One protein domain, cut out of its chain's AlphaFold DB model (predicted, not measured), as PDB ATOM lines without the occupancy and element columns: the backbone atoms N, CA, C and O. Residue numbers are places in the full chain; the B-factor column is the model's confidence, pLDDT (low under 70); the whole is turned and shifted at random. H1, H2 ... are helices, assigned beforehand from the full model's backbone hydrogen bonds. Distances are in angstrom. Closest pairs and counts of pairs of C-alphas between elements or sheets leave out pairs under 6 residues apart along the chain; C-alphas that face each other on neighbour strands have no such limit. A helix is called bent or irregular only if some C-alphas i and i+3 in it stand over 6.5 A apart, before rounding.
ATOM      1  N   GLU A  18      12.454 121.630 -99.447       83.88
ATOM      2  CA  GLU A  18      12.207 120.611-100.470       83.88
ATOM      3  C   GLU A  18      12.087 121.234-101.862       83.88
ATOM      4  O   GLU A  18      12.808 120.836-102.776       83.88
ATOM      5  N   LYS A  19      11.244 122.261-102.033       85.31
ATOM      6  CA  LYS A  19      11.059 122.932-103.329       85.31
ATOM      7  C   LYS A  19      12.378 123.523-103.828       85.31
ATOM      8  O   LYS A  19      12.701 123.385-105.008       85.31
ATOM      9  N   LYS A  20      13.186 124.091-102.924       86.31
ATOM     10  CA  LYS A  20      14.548 124.570-103.214       86.31
ATOM     11  C   LYS A  20      15.452 123.439-103.719       86.31
ATOM     12  O   LYS A  20      16.085 123.594-104.763       86.31
ATOM     13  N   ALA A  21      15.470 122.296-103.035       89.88
ATOM     14  CA  ALA A  21      16.284 121.138-103.401       89.88
ATOM     15  C   ALA A  21      15.910 120.546-104.772       89.88
ATOM     16  O   ALA A  21      16.783 120.333-105.617       89.88
ATOM     17  N   TYR A  22      14.617 120.340-105.032       89.38
ATOM     18  CA  TYR A  22      14.147 119.834-106.326       89.38
ATOM     19  C   TYR A  22      14.385 120.839-107.460       89.38
ATOM     20  O   TYR A  22      14.777 120.435-108.552       89.38
ATOM     21  N   SER A  23      14.274 122.144-107.192       90.19
ATOM     22  CA  SER A  23      14.594 123.184-108.181       90.19
ATOM     23  C   SER A  23      16.076 123.188-108.579       90.19
ATOM     24  O   SER A  23      16.408 123.511-109.717       90.19
ATOM     25  N   ILE A  24      16.989 122.852-107.656       89.69
ATOM     26  CA  ILE A  24      18.421 122.688-107.972       89.69
ATOM     27  C   ILE A  24      18.622 121.468-108.875       89.69
ATOM     28  O   ILE A  24      19.315 121.554-109.887       89.69
ATOM     29  N   ALA A  25      17.983 120.343-108.551       90.25
ATOM     30  CA  ALA A  25      18.083 119.139-109.368       90.25
ATOM     31  C   ALA A  25      17.494 119.324-110.780       90.25
ATOM     32  O   ALA A  25      18.038 118.792-111.750       90.25
ATOM     33  N   GLU A  26      16.419 120.106-110.920       88.75
ATOM     34  CA  GLU A  26      15.847 120.461-112.223       88.75
ATOM     35  C   GLU A  26      16.738 121.388-113.051       88.75
ATOM     36  O   GLU A  26      16.800 121.228-114.270       88.75
ATOM     37  N   ALA A  27      17.468 122.316-112.424       89.69
ATOM     38  CA  ALA A  27      18.424 123.171-113.132       89.69
ATOM     39  C   ALA A  27      19.537 122.355-113.818       89.69
ATOM     40  O   ALA A  27      20.085 122.770-114.834       89.69
ATOM     41  N   LEU A  28      19.823 121.155-113.306       87.44
ATOM     42  CA  LEU A  28      20.831 120.232-113.830       87.44
ATOM     43  C   LEU A  28      20.261 119.205-114.827       87.44
ATOM     44  O   LEU A  28      20.929 118.221-115.161       87.44
ATOM     45  N   LYS A  29      19.028 119.401-115.315       88.94
ATOM     46  CA  LYS A  29      18.348 118.447-116.207       88.94
ATOM     47  C   LYS A  29      19.084 118.160-117.511       88.94
ATOM     48  O   LYS A  29      18.957 117.054-118.030       88.94
ATOM     49  N   ASP A  30      19.859 119.119-118.004       89.25
ATOM     50  CA  ASP A  30      20.582 118.994-119.271       89.25
ATOM     51  C   ASP A  30      21.711 117.954-119.177       89.25
ATOM     52  O   ASP A  30      22.035 117.283-120.157       89.25
ATOM     53  N   PHE A  31      22.248 117.750-117.969       89.38
ATOM     54  CA  PHE A  31      23.288 116.761-117.680       89.38
ATOM     55  C   PHE A  31      22.726 115.421-117.192       89.38
ATOM     56  O   PHE A  31      23.418 114.407-117.256       89.38
ATOM     57  N   MET A  32      21.479 115.401-116.714       89.19
ATOM     58  CA  MET A  32      20.795 114.210-116.204       89.19
ATOM     59  C   MET A  32      19.570 113.879-117.064       89.19
ATOM     60  O   MET A  32      18.466 114.346-116.764       89.19
ATOM     61  N   PRO A  33      19.709 113.041-118.108       86.38
ATOM     62  CA  PRO A  33      18.590 112.659-118.969       86.38
ATOM     63  C   PRO A  33      17.489 111.897-118.218       86.38
ATOM     64  O   PRO A  33      16.313 112.003-118.569       86.38
ATOM     65  N   VAL A  34      17.846 111.150-117.169       89.56
ATOM     66  CA  VAL A  34      16.906 110.318-116.411       89.56
ATOM     67  C   VAL A  34      16.199 111.157-115.348       89.56
ATOM     68  O   VAL A  34      16.801 111.584-114.366       89.56
ATOM     69  N   ALA A  35      14.886 111.352-115.501       88.25
ATOM     70  CA  ALA A  35      14.077 112.110-114.541       88.25
ATOM     71  C   ALA A  35      14.136 111.536-113.115       88.25
ATOM     72  O   ALA A  35      14.203 112.288-112.147       88.25
ATOM     73  N   ASN A  36      14.174 110.207-112.985       89.06
ATOM     74  CA  ASN A  36      14.296 109.549-111.686       89.06
ATOM     75  C   ASN A  36      15.611 109.904-110.967       89.06
ATOM     76  O   ASN A  36      15.611 110.104-109.757       89.06
ATOM     77  N   ASP A  37      16.717 110.045-111.702       89.75
ATOM     78  CA  ASP A  37      18.005 110.448-111.128       89.75
ATOM     79  C   ASP A  37      17.951 111.884-110.600       89.75
ATOM     80  O   ASP A  37      18.451 112.153-109.510       89.75
ATOM     81  N   ARG A  38      17.238 112.779-111.297       90.56
ATOM     82  CA  ARG A  38      16.979 114.148-110.820       90.56
ATOM     83  C   ARG A  38      16.162 114.148-109.532       90.56
ATOM     84  O   ARG A  38      16.513 114.847-108.589       90.56
ATOM     85  N   ASN A  39      15.124 113.317-109.451       90.31
ATOM     86  CA  ASN A  39      14.312 113.199-108.238       90.31
ATOM     87  C   ASN A  39      15.128 112.648-107.059       90.31
ATOM     88  O   ASN A  39      15.057 113.179-105.950       90.31
ATOM     89  N   ARG A  40      15.954 111.621-107.303       91.31
ATOM     90  CA  ARG A  40      16.874 111.067-106.299       91.31
ATOM     91  C   ARG A  40      17.877 112.119-105.830       91.31
ATOM     92  O   ARG A  40      18.098 112.232-104.626       91.31
ATOM     93  N   LEU A  41      18.431 112.910-106.749       91.44
ATOM     94  CA  LEU A  41      19.338 114.002-106.415       91.44
ATOM     95  C   LEU A  41      18.634 115.084-105.584       91.44
ATOM     96  O   LEU A  41      19.158 115.476-104.548       91.44
ATOM     97  N   GLY A  42      17.432 115.514-105.976       91.31
ATOM     98  CA  GLY A  42      16.635 116.484-105.217       91.31
ATOM     99  C   GLY A  42      16.387 116.028-103.777       91.31
ATOM    100  O   GLY A  42      16.572 116.798-102.837       91.31
ATOM    101  N   PHE A  43      16.076 114.746-103.575       91.12
ATOM    102  CA  PHE A  43      15.917 114.178-102.237       91.12
ATOM    103  C   PHE A  43      17.229 114.115-101.436       91.12
ATOM    104  O   PHE A  43      17.233 114.386-100.235       91.12
ATOM    105  N   MET A  44      18.354 113.780-102.078       90.94
ATOM    106  CA  MET A  44      19.673 113.800-101.428       90.94
ATOM    107  C   MET A  44      20.080 115.220-101.021       90.94
ATOM    108  O   MET A  44      20.521 115.426 -99.892       90.94
ATOM    109  N   ILE A  45      19.845 116.206-101.889       91.25
ATOM    110  CA  ILE A  45      20.066 117.625-101.591       91.25
ATOM    111  C   ILE A  45      19.182 118.068-100.426       91.25
ATOM    112  O   ILE A  45      19.655 118.738 -99.515       91.25
ATOM    113  N   TYR A  46      17.910 117.673-100.410       91.00
ATOM    114  CA  TYR A  46      17.018 117.986 -99.298       91.00
ATOM    115  C   TYR A  46      17.540 117.426 -97.967       91.00
ATOM    116  O   TYR A  46      17.568 118.135 -96.958       91.00
ATOM    117  N   LYS A  47      18.013 116.174 -97.955       90.25
ATOM    118  CA  LYS A  47      18.657 115.587 -96.771       90.25
ATOM    119  C   LYS A  47      19.902 116.362 -96.353       90.25
ATOM    120  O   LYS A  47      20.087 116.599 -95.164       90.25
ATOM    121  N   TYR A  48      20.726 116.778 -97.310       90.69
ATOM    122  CA  TYR A  48      21.906 117.595 -97.044       90.69
ATOM    123  C   TYR A  48      21.532 118.946 -96.409       90.69
ATOM    124  O   TYR A  48      22.047 119.288 -95.348       90.69
ATOM    125  N   LEU A  49      20.553 119.660 -96.974       87.00
ATOM    126  CA  LEU A  49      20.071 120.946 -96.450       87.00
ATOM    127  C   LEU A  49      19.409 120.831 -95.067       87.00
ATOM    128  O   LEU A  49      19.403 121.792 -94.305       87.00
ATOM    129  N   THR A  50      18.859 119.663 -94.731       88.00
ATOM    130  CA  THR A  50      18.278 119.372 -93.407       88.00
ATOM    131  C   THR A  50      19.291 118.789 -92.413       88.00
ATOM    132  O   THR A  50      18.911 118.424 -91.300       88.00
ATOM    133  N   GLY A  51      20.572 118.687 -92.792       85.81
ATOM    134  CA  GLY A  51      21.661 118.179 -91.950       85.81
ATOM    135  C   GLY A  51      21.673 116.657 -91.754       85.81
ATOM    136  O   GLY A  51      22.379 116.157 -90.886       85.81
ATOM    137  N   LYS A  52      20.884 115.909 -92.536       85.00
ATOM    138  CA  LYS A  52      20.740 114.441 -92.463       85.00
ATOM    139  C   LYS A  52      21.345 113.707 -93.665       85.00
ATOM    140  O   LYS A  52      21.083 112.518 -93.844       85.00
ATOM    141  N   GLY A  53      22.054 114.414 -94.540       84.81
ATOM    142  CA  GLY A  53      22.575 113.889 -95.799       84.81
ATOM    143  C   GLY A  53      24.070 114.109 -95.958       84.81
ATOM    144  O   GLY A  53      24.669 114.926 -95.263       84.81
ATOM    145  N   ASP A  54      24.642 113.382 -96.909       86.62
ATOM    146  CA  ASP A  54      26.060 113.460 -97.240       86.62
ATOM    147  C   ASP A  54      26.383 114.692 -98.091       86.62
ATOM    148  O   ASP A  54      25.508 115.280 -98.730       86.62
ATOM    149  N   ALA A  55      27.661 115.071 -98.125       88.31
ATOM    150  CA  ALA A  55      28.144 116.154 -98.971       88.31
ATOM    151  C   ALA A  55      28.002 115.821-100.476       88.31
ATOM    152  O   ALA A  55      28.020 114.641-100.847       88.31
ATOM    153  N   PRO A  56      27.922 116.837-101.362       87.25
ATOM    154  CA  PRO A  56      27.917 116.668-102.821       87.25
ATOM    155  C   PRO A  56      28.996 115.710-103.339       87.25
ATOM    156  O   PRO A  56      28.714 114.833-104.157       87.25
ATOM    157  N   GLU A  57      30.208 115.818-102.794       88.25
ATOM    158  CA  GLU A  57      31.359 114.978-103.140       88.25
ATOM    159  C   GLU A  57      31.129 113.481-102.895       88.25
ATOM    160  O   GLU A  57      31.724 112.651-103.578       88.25
ATOM    161  N   ILE A  58      30.259 113.126-101.947       87.62
ATOM    162  CA  ILE A  58      29.941 111.741-101.585       87.62
ATOM    163  C   ILE A  58      28.645 111.301-102.273       87.62
ATOM    164  O   ILE A  58      28.583 110.201-102.830       87.62
ATOM    165  N   MET A  59      27.610 112.149-102.287       89.19
ATOM    166  CA  MET A  59      26.288 111.783-102.813       89.19
ATOM    167  C   MET A  59      26.307 111.531-104.327       89.19
ATOM    168  O   MET A  59      25.635 110.626-104.813       89.19
ATOM    169  N   VAL A  60      27.089 112.307-105.089       87.44
ATOM    170  CA  VAL A  60      27.135 112.193-106.554       87.44
ATOM    171  C   VAL A  60      27.779 110.875-107.006       87.44
ATOM    172  O   VAL A  60      27.140 110.149-107.775       87.44
ATOM    173  N   PRO A  61      28.996 110.504-106.556       86.56
ATOM    174  CA  PRO A  61      29.591 109.229-106.950       86.56
ATOM    175  C   PRO A  61      28.849 108.019-106.366       86.56
ATOM    176  O   PRO A  61      28.726 107.002-107.049       86.56
ATOM    177  N   SER A  62      28.314 108.109-105.141       86.50
ATOM    178  CA  SER A  62      27.551 107.004-104.535       86.50
ATOM    179  C   SER A  62      26.168 106.809-105.168       86.50
ATOM    180  O   SER A  62      25.686 105.679-105.268       86.50
ATOM    181  N   GLY A  63      25.546 107.889-105.652       81.12
ATOM    182  CA  GLY A  63      24.216 107.884-106.259       81.12
ATOM    183  C   GLY A  63      24.123 107.137-107.591       81.12
ATOM    184  O   GLY A  63      23.011 106.766-107.988       81.12
ATOM    185  N   LYS A  64      25.271 106.863-108.237       83.69
ATOM    186  CA  LYS A  64      25.391 106.211-109.556       83.69
ATOM    187  C   LYS A  64      24.472 106.857-110.600       83.69
ATOM    188  O   LYS A  64      23.724 106.169-111.289       83.69
ATOM    189  N   PHE A  65      24.498 108.186-110.667       88.19
ATOM    190  CA  PHE A  65      23.663 108.954-111.584       88.19
ATOM    191  C   PHE A  65      24.089 108.767-113.040       88.19
ATOM    192  O   PHE A  65      25.280 108.709-113.358       88.19
ATOM    193  N   SER A  66      23.104 108.733-113.931       87.88
ATOM    194  CA  SER A  66      23.326 108.704-115.372       87.88
ATOM    195  C   SER A  66      23.652 110.115-115.854       87.88
ATOM    196  O   SER A  66      22.749 110.893-116.156       87.88
ATOM    197  N   LEU A  67      24.939 110.465-115.892       89.50
ATOM    198  CA  LEU A  67      25.412 111.769-116.362       89.50
ATOM    199  C   LEU A  67      25.725 111.731-117.863       89.50
ATOM    200  O   LEU A  67      26.315 110.771-118.359       89.50
ATOM    201  N   LYS A  68      25.353 112.788-118.591       90.88
ATOM    202  CA  LYS A  68      25.626 112.942-120.026       90.88
ATOM    203  C   LYS A  68      26.376 114.245-120.290       90.88
ATOM    204  O   LYS A  68      25.942 115.309-119.868       90.88
ATOM    205  N   GLY A  69      27.489 114.153-121.022       88.50
ATOM    206  CA  GLY A  69      28.269 115.322-121.445       88.50
ATOM    207  C   GLY A  69      29.078 116.002-120.335       88.50
ATOM    208  O   GLY A  69      29.603 117.084-120.566       88.50
ATOM    209  N   ILE A  70      29.185 115.385-119.154       91.56
ATOM    210  CA  ILE A  70      29.950 115.903-118.018       91.56
ATOM    211  C   ILE A  70      30.547 114.756-117.198       91.56
ATOM    212  O   ILE A  70      29.965 113.672-117.112       91.56
ATOM    213  N   THR A  71      31.702 114.987-116.580       91.19
ATOM    214  CA  THR A  71      32.288 114.034-115.631       91.19
ATOM    215  C   THR A  71      31.687 114.179-114.231       91.19
ATOM    216  O   THR A  71      31.194 115.236-113.840       91.19
ATOM    217  N   VAL A  72      31.792 113.123-113.416       87.94
ATOM    218  CA  VAL A  72      31.333 113.128-112.011       87.94
ATOM    219  C   VAL A  72      31.945 114.291-111.220       87.94
ATOM    220  O   VAL A  72      31.240 114.977-110.487       87.94
ATOM    221  N   LYS A  73      33.246 114.558-111.398       89.06
ATOM    222  CA  LYS A  73      33.961 115.632-110.687       89.06
ATOM    223  C   LYS A  73      33.468 117.027-111.077       89.06
ATOM    224  O   LYS A  73      33.350 117.897-110.220       89.06
ATOM    225  N   GLU A  74      33.204 117.255-112.357       90.38
ATOM    226  CA  GLU A  74      32.673 118.534-112.841       90.38
ATOM    227  C   GLU A  74      31.235 118.747-112.364       90.38
ATOM    228  O   GLU A  74      30.879 119.847-111.949       90.38
ATOM    229  N   PHE A  75      30.436 117.679-112.347       90.50
ATOM    230  CA  PHE A  75      29.070 117.721-111.845       90.50
ATOM    231  C   PHE A  75      29.012 118.067-110.350       90.50
ATOM    232  O   PHE A  75      28.203 118.900-109.952       90.50
ATOM    233  N   VAL A  76      29.907 117.498-109.531       91.44
ATOM    234  CA  VAL A  76      30.039 117.857-108.106       91.44
ATOM    235  C   VAL A  76      30.309 119.354-107.941       91.44
ATOM    236  O   VAL A  76      29.592 120.021-107.201       91.44
ATOM    237  N   LYS A  77      31.272 119.911-108.688       91.88
ATOM    238  CA  LYS A  77      31.598 121.347-108.627       91.88
ATOM    239  C   LYS A  77      30.424 122.240-109.032       91.88
ATOM    240  O   LYS A  77      30.215 123.293-108.431       91.88
ATOM    241  N   LEU A  78      29.663 121.847-110.057       89.75
ATOM    242  CA  LEU A  78      28.453 122.570-110.461       89.75
ATOM    243  C   LEU A  78      27.387 122.527-109.366       89.75
ATOM    244  O   LEU A  78      26.804 123.559-109.043       89.75
ATOM    245  N   LEU A  79      27.167 121.352-108.777       90.25
ATOM    246  CA  LEU A  79      26.190 121.165-107.713       90.25
ATOM    247  C   LEU A  79      26.546 121.986-106.466       90.25
ATOM    248  O   LEU A  79      25.680 122.651-105.907       90.25
ATOM    249  N   GLU A  80      27.814 122.001-106.056       89.69
ATOM    250  CA  GLU A  80      28.295 122.842-104.953       89.69
ATOM    251  C   GLU A  80      28.091 124.332-105.223       89.69
ATOM    252  O   GLU A  80      27.678 125.081-104.337       89.69
ATOM    253  N   LYS A  81      28.345 124.767-106.461       89.50
ATOM    254  CA  LYS A  81      28.120 126.153-106.870       89.50
ATOM    255  C   LYS A  81      26.638 126.527-106.797       89.50
ATOM    256  O   LYS A  81      26.318 127.591-106.274       89.50
ATOM    257  N   GLU A  82      25.745 125.659-107.267       87.44
ATOM    258  CA  GLU A  82      24.292 125.857-107.164       87.44
ATOM    259  C   GLU A  82      23.813 125.878-105.707       87.44
ATOM    260  O   GLU A  82      23.025 126.744-105.321       87.44
ATOM    261  N   LEU A  83      24.337 124.979-104.869       85.75
ATOM    262  CA  LEU A  83      24.032 124.945-103.438       85.75
ATOM    263  C   LEU A  83      24.476 126.224-102.729       85.75
ATOM    264  O   LEU A  83      23.744 126.718-101.879       85.75
ATOM    265  N   ARG A  84      25.629 126.792-103.098       82.44
ATOM    266  CA  ARG A  84      26.133 128.051-102.528       82.44
ATOM    267  C   ARG A  84      25.404 129.291-103.050       82.44
ATOM    268  O   ARG A  84      25.272 130.254-102.309       82.44
ATOM    269  N   ASN A  85      24.949 129.283-104.304       72.44
ATOM    270  CA  ASN A  85      24.203 130.403-104.888       72.44
ATOM    271  C   ASN A  85      22.768 130.495-104.368       72.44
ATOM    272  O   ASN A  85      22.220 131.592-104.290       72.44
ATOM    273  N   LYS A  86      22.142 129.353-104.067       59.69
ATOM    274  CA  LYS A  86      20.783 129.330-103.521       59.69
ATOM    275  C   LYS A  86      20.756 129.252-102.001       59.69
ATOM    276  O   LYS A  86      19.718 129.606-101.464       59.69
ATOM    277  N   GLY A  87      21.812 128.760-101.343       50.22
ATOM    278  CA  GLY A  87      21.961 128.585 -99.890       50.22
ATOM    279  C   GLY A  87      21.704 129.852 -99.106       50.22
ATOM    280  O   GLY A  87      20.676 129.827 -98.393       50.22
TER     281      GLY A  87
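This is residues 18 to 87 of the 87 residues of an uncharacterized protein of Ignavibacteriaceae bacterium (UniProt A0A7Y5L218). Four helices make a compact, crossed packing around a four-cornered ring: the long H2 and H4 at opposite corners, H1 and H3 at the other two. The printed part has 70 residues, H1 to H4 in chain order, no named strand: all helix. It is compact, radius of gyration of the C-alphas 10.6 A, rounded, spanning 29 by 21 by 20 A.

Find C-alpha 35 at (14.077, 112.110, -114.541); from there H2 runs 21.0 A to residue 49. H4, residues 72 to 86, runs 21.1 A to C-alpha 86 at (20.783, 129.330, -103.521). H1 is residues 18 to 27, 14.3 A; H3 is residues 56 to 63, 10.1 A, neither bent nor irregular, but only just: C-alphas 57 and 60 are 6.1 A apart.

Look at the closest C-alphas, Tyr 22 and Gly 42, 4.3 A: H1 and H2 touch, at a steep tilt of 48 degrees, opposite ways. H4 touches H1 at Ile 24 and Glu 82, closest C-alphas 6.7 A, and H3 at Pro 56 and Val 76, 5.8 A. H2 and H3 are close but not clearly touching; H1 and H3 are apart. H1, H2 and H4 have every O i to N i+4 pair within hydrogen-bond range, H3 3 of 4.

The printed part has no cut, and its three links are short. Confidence is under 70 at residues 86 to 87.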